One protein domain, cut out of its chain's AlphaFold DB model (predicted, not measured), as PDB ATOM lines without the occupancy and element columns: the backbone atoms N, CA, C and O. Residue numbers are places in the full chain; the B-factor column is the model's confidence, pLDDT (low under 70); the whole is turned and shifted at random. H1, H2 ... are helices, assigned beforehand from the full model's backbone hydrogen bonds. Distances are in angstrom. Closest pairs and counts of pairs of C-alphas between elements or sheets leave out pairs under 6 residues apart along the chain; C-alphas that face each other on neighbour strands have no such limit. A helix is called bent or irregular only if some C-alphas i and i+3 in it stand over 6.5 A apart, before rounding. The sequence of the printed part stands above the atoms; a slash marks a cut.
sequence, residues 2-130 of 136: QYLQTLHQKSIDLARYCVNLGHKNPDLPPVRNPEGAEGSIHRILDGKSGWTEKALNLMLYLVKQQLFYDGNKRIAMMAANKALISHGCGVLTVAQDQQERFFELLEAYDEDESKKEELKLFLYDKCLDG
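This is residues 2 to 130 of the 136 residues of the protein "Fido domain-containing protein" of Drancourtella sp. An177 (UniProt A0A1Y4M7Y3). H3 is the core, with H2 and H4 packed alongside it and the H5-H6 hairpin packed steeply on it through H6; H1 is a detached arm beyond a long link, its residues 2 to 11 sticking out. The 129 printed residues hold six named helices, H1 to H6, and no named strand: all helix. The whole is compact, radius of gyration of the C-alphas 15.5 A, spanning 39 by 37 by 25 A.

H1, residues 2 to 22, begins at C-alpha 2 (63.558, 50.839, 98.125) and is 30.6 A long. H2 is 37 to 45, H3 51 to 65, H4 72 to 86 and H5 96 to 111. H6, 113 to 127, ends at C-alpha 127 (32.960, 45.592, 72.266). H5 and H6 are irregular: C-alphas 97 and 100 are 7.2 A apart, 114 and 117 7.1 A.

H1 touches no helix. H3, the hub, forms hairpins with H2, closest C-alphas Leu 45 and Lys 54, 5.9 A, and H4, Ala 55 and Ala 80, 4.6 A. H3 touches H6 with residues 56 to 60 alone, at a steep tilt of 52 degrees. O i to N i+4 pairs are all within hydrogen-bond range except in H5, 10 of 12, and H6, 9 of 11.

The printed part has no cut. Low pLDDT includes residues 14 to 34.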
ATOM      1  N   GLN A   2      64.290  50.388  96.923       72.50
ATOM      2  CA  GLN A   2      63.558  50.839  98.125       72.50
ATOM      3  C   GLN A   2      62.303  51.688  97.824       72.50
ATOM      4  O   GLN A   2      61.239  51.428  98.369       72.50
ATOM      5  N   TYR A   3      62.388  52.627  96.874       68.44
ATOM      6  CA  TYR A   3      61.255  53.467  96.450       68.44
ATOM      7  C   TYR A   3      60.062  52.664  95.903       68.44
ATOM      8  O   TYR A   3      58.916  52.934  96.255       68.44
ATOM      9  N   LEU A   4      60.327  51.642  95.080       57.69
ATOM     10  CA  LEU A   4      59.281  50.782  94.514       57.69
ATOM     11  C   LEU A   4      58.596  49.948  95.601       57.69
ATOM     12  O   LEU A   4      57.376  49.822  95.592       57.69
ATOM     13  N   GLN A   5      59.362  49.454  96.576       67.00
ATOM     14  CA  GLN A   5      58.811  48.754  97.739       67.00
ATOM     15  C   GLN A   5      57.935  49.685  98.590       67.00
ATOM     16  O   GLN A   5      56.859  49.291  99.027       67.00
ATOM     17  N   THR A   6      58.341  50.946  98.771       74.75
ATOM     18  CA  THR A   6      57.538  51.945  99.493       74.75
ATOM     19  C   THR A   6      56.238  52.285  98.765       74.75
ATOM     20  O   THR A   6      55.196  52.414  99.403       74.75
ATOM     21  N   LEU A   7      56.274  52.427  97.436       62.47
ATOM     22  CA  LEU A   7      55.072  52.656  96.631       62.47
ATOM     23  C   LEU A   7      54.108  51.469  96.696       62.47
ATOM     24  O   LEU A   7      52.909  51.669  96.877       62.47
ATOM     25  N   HIS A   8      54.636  50.248  96.605       65.88
ATOM     26  CA  HIS A   8      53.849  49.028  96.736       65.88
ATOM     27  C   HIS A   8      53.158  48.960  98.107       65.88
ATOM     28  O   HIS A   8      51.937  48.820  98.168       65.88
ATOM     29  N   GLN A   9      53.891  49.200  99.199       70.44
ATOM     30  CA  GLN A   9      53.317  49.202 100.546       70.44
ATOM     31  C   GLN A   9      52.229  50.272 100.724       70.44
ATOM     32  O   GLN A   9      51.142  49.970 101.210       70.44
ATOM     33  N   LYS A  10      52.470  51.503 100.249       72.81
ATOM     34  CA  LYS A  10      51.472  52.586 100.292       72.81
ATOM     35  C   LYS A  10      50.201  52.238  99.517       72.81
ATOM     36  O   LYS A  10      49.113  52.615  99.941       72.81
ATOM     37  N   SER A  11      50.331  51.527  98.396       62.25
ATOM     38  CA  SER A  11      49.182  51.091  97.596       62.25
ATOM     39  C   SER A  11      48.328  50.049  98.329       62.25
ATOM     40  O   SER A  11      47.101  50.150  98.318       62.25
ATOM     41  N   ILE A  12      48.967  49.121  99.051       66.38
ATOM     42  CA  ILE A  12      48.295  48.127  99.900       66.38
ATOM     43  C   ILE A  12      47.589  48.808 101.078       66.38
ATOM     44  O   ILE A  12      46.458  48.459 101.420       66.38
ATOM     45  N   ASP A  13      48.236  49.787 101.706       71.56
ATOM     46  CA  ASP A  13      47.666  50.505 102.848       71.56
ATOM     47  C   ASP A  13      46.461  51.359 102.433       71.56
ATOM     48  O   ASP A  13      45.452  51.384 103.140       71.56
ATOM     49  N   LEU A  14      46.517  51.987 101.251       66.44
ATOM     50  CA  LEU A  14      45.390  52.719 100.674       66.44
ATOM     51  C   LEU A  14      44.217  51.780 100.349       66.44
ATOM     52  O   LEU A  14      43.079  52.094 100.689       66.44
ATOM     53  N   ALA A  15      44.489  50.608  99.763       64.62
ATOM     54  CA  ALA A  15      43.464  49.599  99.497       64.62
ATOM     55  C   ALA A  15      42.786  49.131 100.799       64.62
ATOM     56  O   ALA A  15      41.560  49.129 100.887       64.62
ATOM     57  N   ARG A  16      43.565  48.837 101.853       67.38
ATOM     58  CA  ARG A  16      43.029  48.494 103.185       67.38
ATOM     59  C   ARG A  16      42.197  49.621 103.793       67.38
ATOM     60  O   ARG A  16      41.169  49.360 104.415       67.38
ATOM     61  N   TYR A  17      42.613  50.872 103.622       69.19
ATOM     62  CA  TYR A  17      41.845  52.025 104.087       69.19
ATOM     63  C   TYR A  17      40.494  52.148 103.361       69.19
ATOM     64  O   TYR A  17      39.472  52.328 104.020       69.19
ATOM     65  N   CYS A  18      40.465  51.970 102.037       62.28
ATOM     66  CA  CYS A  18      39.230  51.977 101.250       62.28
ATOM     67  C   CYS A  18      38.263  50.853 101.657       62.28
ATOM     68  O   CYS A  18      37.074  51.121 101.813       62.28
ATOM     69  N   VAL A  19      38.766  49.637 101.907       63.66
ATOM     70  CA  VAL A  19      37.961  48.520 102.445       63.66
ATOM     71  C   VAL A  19      37.319  48.904 103.781       63.66
ATOM     72  O   VAL A  19      36.111  48.772 103.968       63.66
ATOM     73  N   ASN A  20      38.117  49.454 104.698       64.94
ATOM     74  CA  ASN A  20      37.641  49.863 106.018       64.94
ATOM     75  C   ASN A  20      36.637  51.026 105.974       64.94
ATOM     76  O   ASN A  20      35.793  51.128 106.862       64.94
ATOM     77  N   LEU A  21      36.732  51.913 104.978       64.50
ATOM     78  CA  LEU A  21      35.751  52.972 104.742       64.50
ATOM     79  C   LEU A  21      34.436  52.418 104.186       64.50
ATOM     80  O   LEU A  21      33.379  52.805 104.679       64.50
ATOM     81  N   GLY A  22      34.499  51.499 103.217       60.12
ATOM     82  CA  GLY A  22      33.320  50.831 102.655       60.12
ATOM     83  C   GLY A  22      32.520  50.079 103.720       60.12
ATOM     84  O   GLY A  22      31.309  50.225 103.801       60.12
ATOM     85  N   HIS A  23      33.193  49.375 104.637       59.38
ATOM     86  CA  HIS A  23      32.523  48.689 105.753       59.38
ATOM     87  C   HIS A  23      31.843  49.630 106.764       59.38
ATOM     88  O   HIS A  23      30.991  49.189 107.531       59.38
ATOM     89  N   LYS A  24      32.234  50.910 106.815       59.50
ATOM     90  CA  LYS A  24      31.699  51.894 107.772       59.50
ATOM     91  C   LYS A  24      30.548  52.726 107.212       59.50
ATOM     92  O   LYS A  24      29.897  53.413 107.995       59.50
ATOM     93  N   ASN A  25      30.306  52.687 105.903       60.72
ATOM     94  CA  ASN A  25      29.232  53.439 105.268       60.72
ATOM     95  C   ASN A  25      28.335  52.492 104.445       60.72
ATOM     96  O   ASN A  25      28.774  52.024 103.396       60.72
ATOM     97  N   PRO A  26      27.096  52.222 104.895       59.03
ATOM     98  CA  PRO A  26      26.184  51.289 104.234       59.03
ATOM     99  C   PRO A  26      25.704  51.759 102.851       59.03
ATOM    100  O   PRO A  26      25.201  50.938 102.091       59.03
ATOM    101  N   ASP A  27      25.890  53.038 102.506       63.38
ATOM    102  CA  ASP A  27      25.528  53.590 101.194       63.38
ATOM    103  C   ASP A  27      26.614  53.351 100.124       63.38
ATOM    104  O   ASP A  27      26.448  53.733  98.964       63.38
ATOM    105  N   LEU A  28      27.751  52.749 100.499       56.66
ATOM    106  CA  LEU A  28      28.838  52.424  99.579       56.66
ATOM    107  C   LEU A  28      28.800  50.950  99.169       56.66
ATOM    108  O   LEU A  28      28.552  50.084 100.010       56.66
ATOM    109  N   PRO A  29      29.122  50.633  97.901       61.25
ATOM    110  CA  PRO A  29      29.244  49.249  97.487       61.25
ATOM    111  C   PRO A  29      30.377  48.559  98.272       61.25
ATOM    112  O   PRO A  29      31.414  49.178  98.546       61.25
ATOM    113  N   PRO A  30      30.201  47.283  98.655       61.81
ATOM    114  CA  PRO A  30      31.190  46.570  99.448       61.81
ATOM    115  C   PRO A  30      32.471  46.366  98.631       61.81
ATOM    116  O   PRO A  30      32.491  45.616  97.654       61.81
ATOM    117  N   VAL A  31      33.565  47.002  99.057       65.12
ATOM    118  CA  VAL A  31      34.908  46.720  98.529       65.12
ATOM    119  C   VAL A  31      35.251  45.276  98.901       65.12
ATOM    120  O   VAL A  31      35.343  44.938 100.084       65.12
ATOM    121  N   ARG A  32      35.415  44.401  97.904       69.19
ATOM    122  CA  ARG A  32      35.686  42.975  98.136       69.19
ATOM    123  C   ARG A  32      37.167  42.790  98.509       69.19
ATOM    124  O   ARG A  32      38.031  43.520  98.025       69.19
ATOM    125  N   ASN A  33      37.447  41.862  99.434       65.19
ATOM    126  CA  ASN A  33      38.757  41.712 100.087       65.19
ATOM    127  C   ASN A  33      39.916  41.682  99.055       65.19
ATOM    128  O   ASN A  33      39.961  40.760  98.238       65.19
ATOM    129  N   PRO A  34      40.863  42.640  99.089       65.38
ATOM    130  CA  PRO A  34      41.990  42.686  98.158       65.38
ATOM    131  C   PRO A  34      43.039  41.592  98.411       65.38
ATOM    132  O   PRO A  34      43.921  41.377  97.574       65.38
ATOM    133  N   GLU A  35      42.979  40.890  99.546       70.25
ATOM    134  CA  GLU A  35      43.894  39.790  99.848       70.25
ATOM    135  C   GLU A  35      43.720  38.640  98.841       70.25
ATOM    136  O   GLU A  35      42.641  38.081  98.665       70.25
ATOM    137  N   GLY A  36      44.804  38.283  98.147       79.00
ATOM    138  CA  GLY A  36      44.791  37.244  97.110       79.00
ATOM    139  C   GLY A  36      44.365  37.723  95.716       79.00
ATOM    140  O   GLY A  36      44.341  36.912  94.780       79.00
ATOM    141  N   ALA A  37      44.091  39.023  95.544       85.81
ATOM    142  CA  ALA A  37      43.786  39.599  94.237       85.81
ATOM    143  C   ALA A  37      44.951  39.438  93.255       85.81
ATOM    144  O   ALA A  37      44.768  38.951  92.140       85.81
ATOM    145  N   GLU A  38      46.166  39.750  93.705       87.62
ATOM    146  CA  GLU A  38      47.395  39.587  92.924       87.62
ATOM    147  C   GLU A  38      47.581  38.139  92.447       87.62
ATOM    148  O   GLU A  38      47.733  37.892  91.252       87.62
ATOM    149  N   GLY A  39      47.461  37.158  93.349       90.81
ATOM    150  CA  GLY A  39      47.574  35.743  92.987       90.81
ATOM    151  C   GLY A  39      46.505  35.287  91.988       90.81
ATOM    152  O   GLY A  39      46.775  34.473  91.107       90.81
ATOM    153  N   SER A  40      45.291  35.829  92.074       92.44
ATOM    154  CA  SER A  40      44.228  35.542  91.104       92.44
ATOM    155  C   SER A  40      44.508  36.157  89.734       92.44
ATOM    156  O   SER A  40      44.337  35.472  88.728       92.44
ATOM    157  N   ILE A  41      45.009  37.395  89.693       93.81
ATOM    158  CA  ILE A  41      45.439  38.058  88.456       93.81
ATOM    159  C   ILE A  41      46.556  37.249  87.786       93.81
ATOM    160  O   ILE A  41      46.459  36.962  86.594       93.81
ATOM    161  N   HIS A  42      47.562  36.806  88.547       94.31
ATOM    162  CA  HIS A  42      48.625  35.944  88.027       94.31
ATOM    163  C   HIS A  42      48.080  34.637  87.454       94.31
ATOM    164  O   HIS A  42      48.377  34.303  86.314       94.31
ATOM    165  N   ARG A  43      47.187  33.941  88.170       95.44
ATOM    166  CA  ARG A  43      46.557  32.710  87.655       95.44
ATOM    167  C   ARG A  43      45.819  32.917  86.332       95.44
ATOM    168  O   ARG A  43      45.864  32.038  85.475       95.44
ATOM    169  N   ILE A  44      45.143  34.053  86.161       96.00
ATOM    170  CA  ILE A  44      44.450  34.391  84.911       96.00
ATOM    171  C   ILE A  44      45.469  34.617  83.784       96.00
ATOM    172  O   ILE A  44      45.323  34.057  82.696       96.00
ATOM    173  N   LEU A  45      46.515  35.407  84.039       94.94
ATOM    174  CA  LEU A  45      47.502  35.795  83.026       94.94
ATOM    175  C   LEU A  45      48.477  34.668  82.654       94.94
ATOM    176  O   LEU A  45      48.858  34.557  81.488       94.94
ATOM    177  N   ASP A  46      48.808  33.790  83.597       95.69
ATOM    178  CA  ASP A  46      49.705  32.643  83.407       95.69
ATOM    179  C   ASP A  46      48.962  31.391  82.902       95.69
ATOM    180  O   ASP A  46      49.572  30.358  82.619       95.69
ATOM    181  N   GLY A  47      47.634  31.472  82.753       92.25
ATOM    182  CA  GLY A  47      46.803  30.396  82.220       92.25
ATOM    183  C   GLY A  47      47.186  29.967  80.794       92.25
ATOM    184  O   GLY A  47      47.910  30.653  80.073       92.25
ATOM    185  N   LYS A  48      46.663  28.823  80.339       93.00
ATOM    186  CA  LYS A  48      46.952  28.274  78.995       93.00
ATOM    187  C   LYS A  48      46.091  28.865  77.866       93.00
ATOM    188  O   LYS A  48      46.274  28.493  76.712       93.00
ATOM    189  N   SER A  49      45.136  29.738  78.183       92.88
ATOM    190  CA  SER A  49      44.222  30.343  77.209       92.88
ATOM    191  C   SER A  49      44.903  31.400  76.328       92.88
ATOM    192  O   SER A  49      45.986  31.901  76.639       92.88
ATOM    193  N   GLY A  50      44.260  31.749  75.210       94.19
ATOM    194  CA  GLY A  50      44.702  32.849  74.351       94.19
ATOM    195  C   GLY A  50      44.598  34.213  75.044       94.19
ATOM    196  O   GLY A  50      43.816  34.393  75.977       94.19
ATOM    197  N   TRP A  51      45.368  35.195  74.572       95.75
ATOM    198  CA  TRP A  51      45.445  36.521  75.199       95.75
ATOM    199  C   TRP A  51      44.116  37.284  75.227       95.75
ATOM    200  O   TRP A  51      43.851  37.970  76.213       95.75
ATOM    201  N   THR A  52      43.249  37.108  74.226       96.12
ATOM    202  CA  THR A  52      41.889  37.667  74.247       96.12
ATOM    203  C   THR A  52      41.075  37.127  75.421       96.12
ATOM    204  O   THR A  52      40.553  37.897  76.222       96.12
ATOM    205  N   GLU A  53      41.039  35.804  75.583       96.25
ATOM    206  CA  GLU A  53      40.325  35.141  76.679       96.25
ATOM    207  C   GLU A  53      40.902  35.547  78.044       96.25
ATOM    208  O   GLU A  53      40.157  35.814  78.986       96.25
ATOM    209  N   LYS A  54      42.232  35.651  78.163       97.56
ATOM    210  CA  LYS A  54      42.891  36.142  79.386       97.56
ATOM    211  C   LYS A  54      42.477  37.568  79.728       97.56
ATOM    212  O   LYS A  54      42.161  37.848  80.880       97.56
ATOM    213  N   ALA A  55      42.469  38.465  78.744       97.69
ATOM    214  CA  ALA A  55      42.130  39.866  78.956       97.69
ATOM    215  C   ALA A  55      40.655  40.058  79.338       97.69
ATOM    216  O   ALA A  55      40.361  40.827  80.253       97.69
ATOM    217  N   LEU A  56      39.739  39.328  78.696       97.56
ATOM    218  CA  LEU A  56      38.319  39.362  79.052       97.56
ATOM    219  C   LEU A  56      38.081  38.787  80.454       97.56
ATOM    220  O   LEU A  56      37.409  39.416  81.267       97.56
ATOM    221  N   ASN A  57      38.704  37.654  80.794       97.50
ATOM    222  CA  ASN A  57      38.625  37.108  82.152       97.50
ATOM    223  C   ASN A  57      39.216  38.059  83.202       97.50
ATOM    224  O   ASN A  57      38.678  38.151  84.304       97.50
ATOM    225  N   LEU A  58      40.289  38.782  82.867       97.25
ATOM    226  CA  LEU A  58      40.866  39.800  83.741       97.25
ATOM    227  C   LEU A  58      39.882  40.953  83.983       97.25
ATOM    228  O   LEU A  58      39.715  41.367  85.127       97.25
ATOM    229  N   MET A  59      39.217  41.445  82.934       96.44
ATOM    230  CA  MET A  59      38.194  42.491  83.040       96.44
ATOM    231  C   MET A  59      37.069  42.065  83.995       96.44
ATOM    232  O   MET A  59      36.792  42.767  84.969       96.44
ATOM    233  N   LEU A  60      36.485  40.884  83.750       96.00
ATOM    234  CA  LEU A  60      35.380  40.328  84.537       96.00
ATOM    235  C   LEU A  60      35.775  40.111  85.999       96.00
ATOM    236  O   LEU A  60      35.040  40.477  86.913       96.00
ATOM    237  N   TYR A  61      36.974  39.578  86.228       94.69
ATOM    238  CA  TYR A  61      37.500  39.406  87.572       94.69
ATOM    239  C   TYR A  61      37.626  40.748  88.305       94.69
ATOM    240  O   TYR A  61      37.096  40.904  89.404       94.69
ATOM    241  N   LEU A  62      38.289  41.738  87.699       92.62
ATOM    242  CA  LEU A  62      38.555  43.025  88.345       92.62
ATOM    243  C   LEU A  62      37.275  43.808  88.652       92.62
ATOM    244  O   LEU A  62      37.188  44.436  89.707       92.62
ATOM    245  N   VAL A  63      36.278  43.761  87.765       90.75
ATOM    246  CA  VAL A  63      35.004  44.452  88.001       90.75
ATOM    247  C   VAL A  63      34.181  43.775  89.101       90.75
ATOM    248  O   VAL A  63      33.596  44.481  89.918       90.75
ATOM    249  N   LYS A  64      34.222  42.439  89.200       90.06
ATOM    250  CA  LYS A  64      33.553  41.665  90.259       90.06
ATOM    251  C   LYS A  64      34.190  41.876  91.633       90.06
ATOM    252  O   LYS A  64      33.489  41.933  92.638       90.06
ATOM    253  N   GLN A  65      35.519  41.985  91.692       87.56
ATOM    254  CA  GLN A  65      36.226  42.159  92.965       87.56
ATOM    255  C   GLN A  65      36.114  43.566  93.552       87.56
ATOM    256  O   GLN A  65      36.384  43.723  94.734       87.56
ATOM    257  N   GLN A  66      35.761  44.582  92.761       83.69
ATOM    258  CA  GLN A  66      35.608  45.965  93.235       83.69
ATOM    259  C   GLN A  66      36.723  46.413  94.207       83.69
ATOM    260  O   GLN A  66      36.456  46.866  95.316       83.69
ATOM    261  N   LEU A  67      37.987  46.238  93.802       81.69
ATOM    262  CA  LEU A  67      39.167  46.401  94.669       81.69
ATOM    263  C   LEU A  67      39.385  47.838  95.179       81.69
ATOM    264  O   LEU A  67      40.147  48.056  96.121       81.69
ATOM    265  N   PHE A  68      38.762  48.820  94.533       80.19
ATOM    266  CA  PHE A  68      38.915  50.242  94.820       80.19
ATOM    267  C   PHE A  68      37.585  50.874  95.235       80.19
ATOM    268  O   PHE A  68      36.514  50.380  94.897       80.19
ATOM    269  N   TYR A  69      37.663  52.017  95.920       73.44
ATOM    270  CA  TYR A  69      36.490  52.798  96.332       73.44
ATOM    271  C   TYR A  69      35.640  53.280  95.143       73.44
ATOM    272  O   TYR A  69      34.417  53.236  95.180       73.44
ATOM    273  N   ASP A  70      36.299  53.729  94.074       77.62
ATOM    274  CA  ASP A  70      35.671  54.120  92.814       77.62
ATOM    275  C   ASP A  70      36.615  53.761  91.656       77.62
ATOM    276  O   ASP A  70      37.809  53.513  91.834       77.62
ATOM    277  N   GLY A  71      36.076  53.718  90.445       84.69
ATOM    278  CA  GLY A  71      36.846  53.565  89.222       84.69
ATOM    279  C   GLY A  71      37.113  52.120  88.830       84.69
ATOM    280  O   GLY A  71      37.766  51.908  87.814       84.69
ATOM    281  N   ASN A  72      36.559  51.132  89.541       88.44
ATOM    282  CA  ASN A  72      36.763  49.705  89.256       88.44
ATOM    283  C   ASN A  72      36.513  49.345  87.786       88.44
ATOM    284  O   ASN A  72      37.352  48.709  87.160       88.44
ATOM    285  N   LYS A  73      35.412  49.831  87.197       90.19
ATOM    286  CA  LYS A  73      35.084  49.602  85.778       90.19
ATOM    287  C   LYS A  73      36.159  50.171  84.837       90.19
ATOM    288  O   LYS A  73      36.593  49.498  83.908       90.19
ATOM    289  N   ARG A  74      36.638  51.393  85.114       93.50
ATOM    290  CA  ARG A  74      37.692  52.073  84.337       93.50
ATOM    291  C   ARG A  74      39.029  51.339  84.458       93.50
ATOM    292  O   ARG A  74      39.703  51.129  83.456       93.50
ATOM    293  N   ILE A  75      39.384  50.904  85.666       93.69
ATOM    294  CA  ILE A  75      40.622  50.165  85.937       93.69
ATOM    295  C   ILE A  75      40.579  48.775  85.291       93.69
ATOM    296  O   ILE A  75      41.549  48.385  84.648       93.69
ATOM    297  N   ALA A  76      39.455  48.061  85.392       95.06
ATOM    298  CA  ALA A  76      39.253  46.762  84.752       95.06
ATOM    299  C   ALA A  76      39.400  46.855  83.226       95.06
ATOM    300  O   ALA A  76      40.170  46.098  82.631       95.06
ATOM    301  N   MET A  77      38.737  47.837  82.605       96.00
ATOM    302  CA  MET A  77      38.861  48.119  81.170       96.00
ATOM    303  C   MET A  77      40.300  48.468  80.776       96.00
ATOM    304  O   MET A  77      40.817  47.936  79.797       96.00
ATOM    305  N   MET A  78      40.981  49.322  81.545       97.31
ATOM    306  CA  MET A  78      42.368  49.712  81.275       97.31
ATOM    307  C   MET A  78      43.337  48.525  81.387       97.31
ATOM    308  O   MET A  78      44.216  48.368  80.539       97.31
ATOM    309  N   ALA A  79      43.174  47.668  82.396       96.81
ATOM    310  CA  ALA A  79      44.000  46.480  82.589       96.81
ATOM    311  C   ALA A  79      43.810  45.456  81.458       96.81
ATOM    312  O   ALA A  79      44.792  44.940  80.918       96.81
ATOM    313  N   ALA A  80      42.561  45.210  81.056       97.56
ATOM    314  CA  ALA A  80      42.243  44.342  79.927       97.56
ATOM    315  C   ALA A  80      42.794  44.904  78.610       97.56
ATOM    316  O   ALA A  80      43.477  44.188  77.880       97.56
ATOM    317  N   ASN A  81      42.603  46.200  78.349       97.94
ATOM    318  CA  ASN A  81      43.138  46.861  77.158       97.94
ATOM    319  C   ASN A  81      44.660  46.840  77.103       97.94
ATOM    320  O   ASN A  81      45.224  46.587  76.041       97.94
ATOM    321  N   LYS A  82      45.344  47.014  78.236       97.62
ATOM    322  CA  LYS A  82      46.797  46.831  78.298       97.62
ATOM    323  C   LYS A  82      47.191  45.433  77.816       97.62
ATOM    324  O   LYS A  82      48.116  45.318  77.014       97.62
ATOM    325  N   ALA A  83      46.510  44.387  78.286       96.56
ATOM    326  CA  ALA A  83      46.794  43.013  77.878       96.56
ATOM    327  C   ALA A  83      46.484  42.769  76.392       96.56
ATOM    328  O   ALA A  83      47.321  42.188  75.703       96.56
ATOM    329  N   LEU A  84      45.343  43.249  75.886       96.69
ATOM    330  CA  LEU A  84      44.954  43.106  74.479       96.69
ATOM    331  C   LEU A  84      45.949  43.799  73.541       96.69
ATOM    332  O   LEU A  84      46.472  43.165  72.626       96.69
ATOM    333  N   ILE A  85      46.274  45.066  73.811       96.06
ATOM    334  CA  ILE A  85      47.186  45.868  72.985       96.06
ATOM    335  C   ILE A  85      48.593  45.267  72.993       96.06
ATOM    336  O   ILE A  85      49.204  45.126  71.936       96.06
ATOM    337  N   SER A  86      49.090  44.849  74.164       95.75
ATOM    338  CA  SER A  86      50.444  44.280  74.295       95.75
ATOM    339  C   SER A  86      50.640  42.999  73.478       95.75
ATOM    340  O   SER A  86      51.774  42.654  73.158       95.75
ATOM    341  N   HIS A  87      49.553  42.303  73.135       94.88
ATOM    342  CA  HIS A  87      49.584  41.037  72.401       94.88
ATOM    343  C   HIS A  87      48.911  41.116  71.025       94.88
ATOM    344  O   HIS A  87      48.714  40.086  70.384       94.88
ATOM    345  N   GLY A  88      48.559  42.317  70.552       94.25
ATOM    346  CA  GLY A  88      47.936  42.508  69.238       94.25
ATOM    347  C   GLY A  88      46.527  41.913  69.113       94.25
ATOM    348  O   GLY A  88      46.103  41.568  68.013       94.25
ATOM    349  N   CYS A  89      45.800  41.781  70.225       94.75
ATOM    350  CA  CYS A  89      44.450  41.210  70.280       94.75
ATOM    351  C   CYS A  89      43.331  42.256  70.153       94.75
ATOM    352  O   CYS A  89      42.171  41.933  70.398       94.75
ATOM    353  N   GLY A  90      43.668  43.493  69.778       94.62
ATOM    354  CA  GLY A  90      42.710  44.578  69.579       94.62
ATOM    355  C   GLY A  90      42.541  45.495  70.792       94.62
ATOM    356  O   GLY A  90      43.439  45.624  71.628       94.62
ATOM    357  N   VAL A  91      41.393  46.166  70.854       96.06
ATOM    358  CA  VAL A  91      40.995  47.127  71.887       96.06
ATOM    359  C   VAL A  91      39.537  46.877  72.254       96.06
ATOM    360  O   VAL A  91      38.676  46.750  71.389       96.06
ATOM    361  N   LEU A  92      39.266  46.822  73.551       96.31
ATOM    362  CA  LEU A  92      37.938  46.731  74.133       96.31
ATOM    363  C   LEU A  92      37.372  48.140  74.353       96.31
ATOM    364  O   LEU A  92      37.943  48.945  75.100       96.31
ATOM    365  N   THR A  93      36.238  48.430  73.725       95.62
ATOM    366  CA  THR A  93      35.504  49.692  73.832       95.62
ATOM    367  C   THR A  93      33.998  49.438  73.829       95.62
ATOM    368  O   THR A  93      33.502  48.601  73.082       95.62
ATOM    369  N   VAL A  94      33.248  50.151  74.668       95.31
ATOM    370  CA  VAL A  94      31.783  50.040  74.714       95.31
ATOM    371  C   VAL A  94      31.202  51.257  74.005       95.31
ATOM    372  O   VAL A  94      31.295  52.378  74.513       95.31
ATOM    373  N   ALA A  95      30.638  51.041  72.815       93.94
ATOM    374  CA  ALA A  95      29.965  52.087  72.053       93.94
ATOM    375  C   ALA A  95      28.748  52.633  72.820       93.94
ATOM    376  O   ALA A  95      28.161  51.934  73.645       93.94
ATOM    377  N   GLN A  96      28.383  53.892  72.567       94.56
ATOM    378  CA  GLN A  96      27.342  54.591  73.330       94.56
ATOM    379  C   GLN A  96      25.986  53.871  73.281       94.56
ATOM    380  O   GLN A  96      25.313  53.766  74.300       94.56
ATOM    381  N   ASP A  97      25.622  53.324  72.123       95.44
ATOM    382  CA  ASP A  97      24.404  52.539  71.889       95.44
ATOM    383  C   ASP A  97      24.419  51.158  72.570       95.44
ATOM    384  O   ASP A  97      23.381  50.522  72.699       95.44
ATOM    385  N   GLN A  98      25.587  50.697  73.025       96.19
ATOM    386  CA  GLN A  98      25.769  49.420  73.719       96.19
ATOM    387  C   GLN A  98      25.926  49.585  75.241       96.19
ATOM    388  O   GLN A  98      26.008  48.587  75.957       96.19
ATOM    389  N   GLN A  99      25.980  50.821  75.759       95.06
ATOM    390  CA  GLN A  99      26.238  51.086  77.181       95.06
ATOM    391  C   GLN A  99      25.139  50.549  78.095       95.06
ATOM    392  O   GLN A  99      25.458  49.935  79.108       95.06
ATOM    393  N   GLU A 100      23.872  50.752  77.736       96.69
ATOM    394  CA  GLU A 100      22.731  50.260  78.518       96.69
ATOM    395  C   GLU A 100      22.812  48.737  78.671       96.69
ATOM    396  O   GLU A 100      22.901  48.227  79.787       96.69
ATOM    397  N   ARG A 101      22.962  48.020  77.550       97.44
ATOM    398  CA  ARG A 101      23.101  46.560  77.556       97.44
ATOM    399  C   ARG A 101      24.331  46.080  78.326       97.44
ATOM    400  O   ARG A 101      24.279  45.056  79.003       97.44
ATOM    401  N   PHE A 102      25.446  46.800  78.218       96.75
ATOM    402  CA  PHE A 102      26.653  46.490  78.976       96.75
ATOM    403  C   PHE A 102      26.411  46.583  80.487       96.75
ATOM    404  O   PHE A 102      26.833  45.686  81.218       96.75
ATOM    405  N   PHE A 103      25.738  47.638  80.959       95.44
ATOM    406  CA  PHE A 103      25.442  47.801  82.382       95.44
ATOM    407  C   PHE A 103      24.437  46.762  82.886       95.44
ATOM    408  O   PHE A 103      24.705  46.168  83.926       95.44
ATOM    409  N   GLU A 104      23.387  46.448  82.124       97.25
ATOM    410  CA  GLU A 104      22.446  45.366  82.458       97.25
ATOM    411  C   GLU A 104      23.159  44.020  82.655       97.25
ATOM    412  O   GLU A 104      22.951  43.322  83.645       97.25
ATOM    413  N   LEU A 105      24.026  43.645  81.708       97.38
ATOM    414  CA  LEU A 105      24.780  42.392  81.777       97.38
ATOM    415  C   LEU A 105      25.780  42.387  82.932       97.38
ATOM    416  O   LEU A 105      26.043  41.339  83.522       97.38
ATOM    417  N   LEU A 106      26.356  43.547  83.240       95.06
ATOM    418  CA  LEU A 106      27.288  43.696  84.345       95.06
ATOM    419  C   LEU A 106      26.591  43.566  85.701       95.06
ATOM    420  O   LEU A 106      27.138  42.912  86.584       95.06
ATOM    421  N   GLU A 107      25.403  44.151  85.855       94.00
ATOM    422  CA  GLU A 107      24.561  44.005  87.047       94.00
ATOM    423  C   GLU A 107      24.105  42.554  87.217       94.00
ATOM    424  O   GLU A 107      24.337  41.958  88.269       94.00
ATOM    425  N   ALA A 108      23.600  41.929  86.149       95.50
ATOM    426  CA  ALA A 108      23.226  40.516  86.161       95.50
ATOM    427  C   ALA A 108      24.407  39.600  86.531       95.50
ATOM    428  O   ALA A 108      24.235  38.629  87.266       95.50
ATOM    429  N   TYR A 109      25.618  39.911  86.055       95.75
ATOM    430  CA  TYR A 109      26.833  39.200  86.448       95.75
ATOM    431  C   TYR A 109      27.234  39.450  87.903       95.75
ATOM    432  O   TYR A 109      27.766  38.547  88.553       95.75
ATOM    433  N   ASP A 110      27.014  40.648  88.446       90.00
ATOM    434  CA  ASP A 110      27.329  40.917  89.847       90.00
ATOM    435  C   ASP A 110      26.417  40.127  90.799       90.00
ATOM    436  O   ASP A 110      26.905  39.604  91.807       90.00
ATOM    437  N   GLU A 111      25.154  39.936  90.424       92.19
ATOM    438  CA  GLU A 111      24.174  39.143  91.173       92.19
ATOM    439  C   GLU A 111      24.354  37.626  90.990       92.19
ATOM    440  O   GLU A 111      24.297  36.876  91.967       92.19
ATOM    441  N   ASP A 112      24.623  37.162  89.765       93.25
ATOM    442  CA  ASP A 112      24.691  35.740  89.414       93.25
ATOM    443  C   ASP A 112      25.947  35.403  88.587       93.25
ATOM    444  O   ASP A 112      26.114  35.806  87.434       93.25
ATOM    445  N   GLU A 113      26.828  34.574  89.159       93.19
ATOM    446  CA  GLU A 113      28.061  34.126  88.498       93.19
ATOM    447  C   GLU A 113      27.781  33.329  87.208       93.19
ATOM    448  O   GLU A 113      28.627  33.294  86.313       93.19
ATOM    449  N   SER A 114      26.590  32.733  87.055       96.00
ATOM    450  CA  SER A 114      26.198  32.012  85.837       96.00
ATOM    451  C   SER A 114      26.161  32.914  84.593       96.00
ATOM    452  O   SER A 114      26.359  32.440  83.473       96.00
ATOM    453  N   LYS A 115      25.994  34.232  84.782       96.69
ATOM    454  CA  LYS A 115      25.944  35.247  83.714       96.69
ATOM    455  C   LYS A 115      27.312  35.653  83.179       96.69
ATOM    456  O   LYS A 115      27.396  36.383  82.192       96.69
ATOM    457  N   LYS A 116      28.392  35.148  83.781       96.06
ATOM    458  CA  LYS A 116      29.770  35.455  83.382       96.06
ATOM    459  C   LYS A 116      30.011  35.249  81.888       96.06
ATOM    460  O   LYS A 116      30.577  36.117  81.228       96.06
ATOM    461  N   GLU A 117      29.604  34.097  81.360       97.06
ATOM    462  CA  GLU A 117      29.851  33.741  79.959       97.06
ATOM    463  C   GLU A 117      29.014  34.594  78.994       97.06
ATOM    464  O   GLU A 117      29.512  34.970  77.937       97.06
ATOM    465  N   GLU A 118      27.795  34.986  79.380       97.69
ATOM    466  CA  GLU A 118      26.941  35.888  78.594       97.69
ATOM    467  C   GLU A 118      27.597  37.269  78.431       97.69
ATOM    468  O   GLU A 118      27.747  37.765  77.311       97.69
ATOM    469  N   LEU A 119      28.067  37.860  79.535       97.94
ATOM    470  CA  LEU A 119      28.780  39.139  79.503       97.94
ATOM    471  C   LEU A 119      30.101  39.029  78.727       97.94
ATOM    472  O   LEU A 119      30.437  39.922  77.948       97.94
ATOM    473  N   LYS A 120      30.844  37.929  78.893       97.69
ATOM    474  CA  LYS A 120      32.099  37.697  78.164       97.69
ATOM    475  C   LYS A 120      31.881  37.645  76.652       97.69
ATOM    476  O   LYS A 120      32.641  38.269  75.913       97.69
ATOM    477  N   LEU A 121      30.845  36.934  76.203       97.19
ATOM    478  CA  LEU A 121      30.473  36.843  74.790       97.19
ATOM    479  C   LEU A 121      30.054  38.204  74.235       97.19
ATOM    480  O   LEU A 121      30.541  38.603  73.183       97.19
ATOM    481  N   PHE A 122      29.237  38.962  74.970       97.81
ATOM    482  CA  PHE A 122      28.873  40.324  74.580       97.81
ATOM    483  C   PHE A 122      30.108  41.220  74.394       97.81
ATOM    484  O   PHE A 122      30.235  41.895  73.371       97.81
ATOM    485  N   LEU A 123      31.053  41.183  75.341       97.06
ATOM    486  CA  LEU A 123      32.300  41.944  75.244       97.06
ATOM    487  C   LEU A 123      33.129  41.539  74.020       97.06
ATOM    488  O   LEU A 123      33.681  42.403  73.340       97.06
ATOM    489  N   TYR A 124      33.209  40.242  73.728       96.19
ATOM    490  CA  TYR A 124      33.942  39.725  72.577       96.19
ATOM    491  C   TYR A 124      33.287  40.108  71.240       96.19
ATOM    492  O   TYR A 124      33.974  40.564  70.330       96.19
ATOM    493  N   ASP A 125      31.966  39.966  71.123       95.25
ATOM    494  CA  ASP A 125      31.253  40.138  69.854       95.25
ATOM    495  C   ASP A 125      30.936  41.600  69.521       95.25
ATOM    496  O   ASP A 125      30.877  41.967  68.343       95.25
ATOM    497  N   LYS A 126      30.664  42.424  70.541       95.56
ATOM    498  CA  LYS A 126      30.159  43.798  70.373       95.56
ATOM    499  C   LYS A 126      31.151  44.876  70.775       95.56
ATOM    500  O   LYS A 126      31.045  45.988  70.266       95.56
ATOM    501  N   CYS A 127      32.082  44.577  71.680       95.88
ATOM    502  CA  CYS A 127      32.960  45.592  72.266       95.88
ATOM    503  C   CYS A 127      34.432  45.454  71.862       95.88
ATOM    504  O   CYS A 127      35.210  46.377  72.088       95.88
ATOM    505  N   LEU A 128      34.849  44.318  71.303       95.44
ATOM    506  CA  LEU A 128      36.233  44.097  70.893       95.44
ATOM    507  C   LEU A 128      36.430  44.460  69.415       95.44
ATOM    508  O   LEU A 128      35.782  43.895  68.538       95.44
ATOM    509  N   ASP A 129      37.369  45.362  69.141       91.69
ATOM    510  CA  ASP A 129      37.716  45.818  67.788       91.69
ATOM    511  C   ASP A 129      39.244  45.846  67.582       91.69
ATOM    512  O   ASP A 129      40.016  45.615  68.510       91.69
ATOM    513  N   GLY A 130      39.722  46.115  66.366       83.19
ATOM    514  CA  GLY A 130      41.137  46.368  66.087       83.19
ATOM    515  C   GLY A 130      42.021  45.119  66.021       83.19
ATOM    516  O   GLY A 130      43.247  45.238  66.045       83.19
TER     517      GLY A 130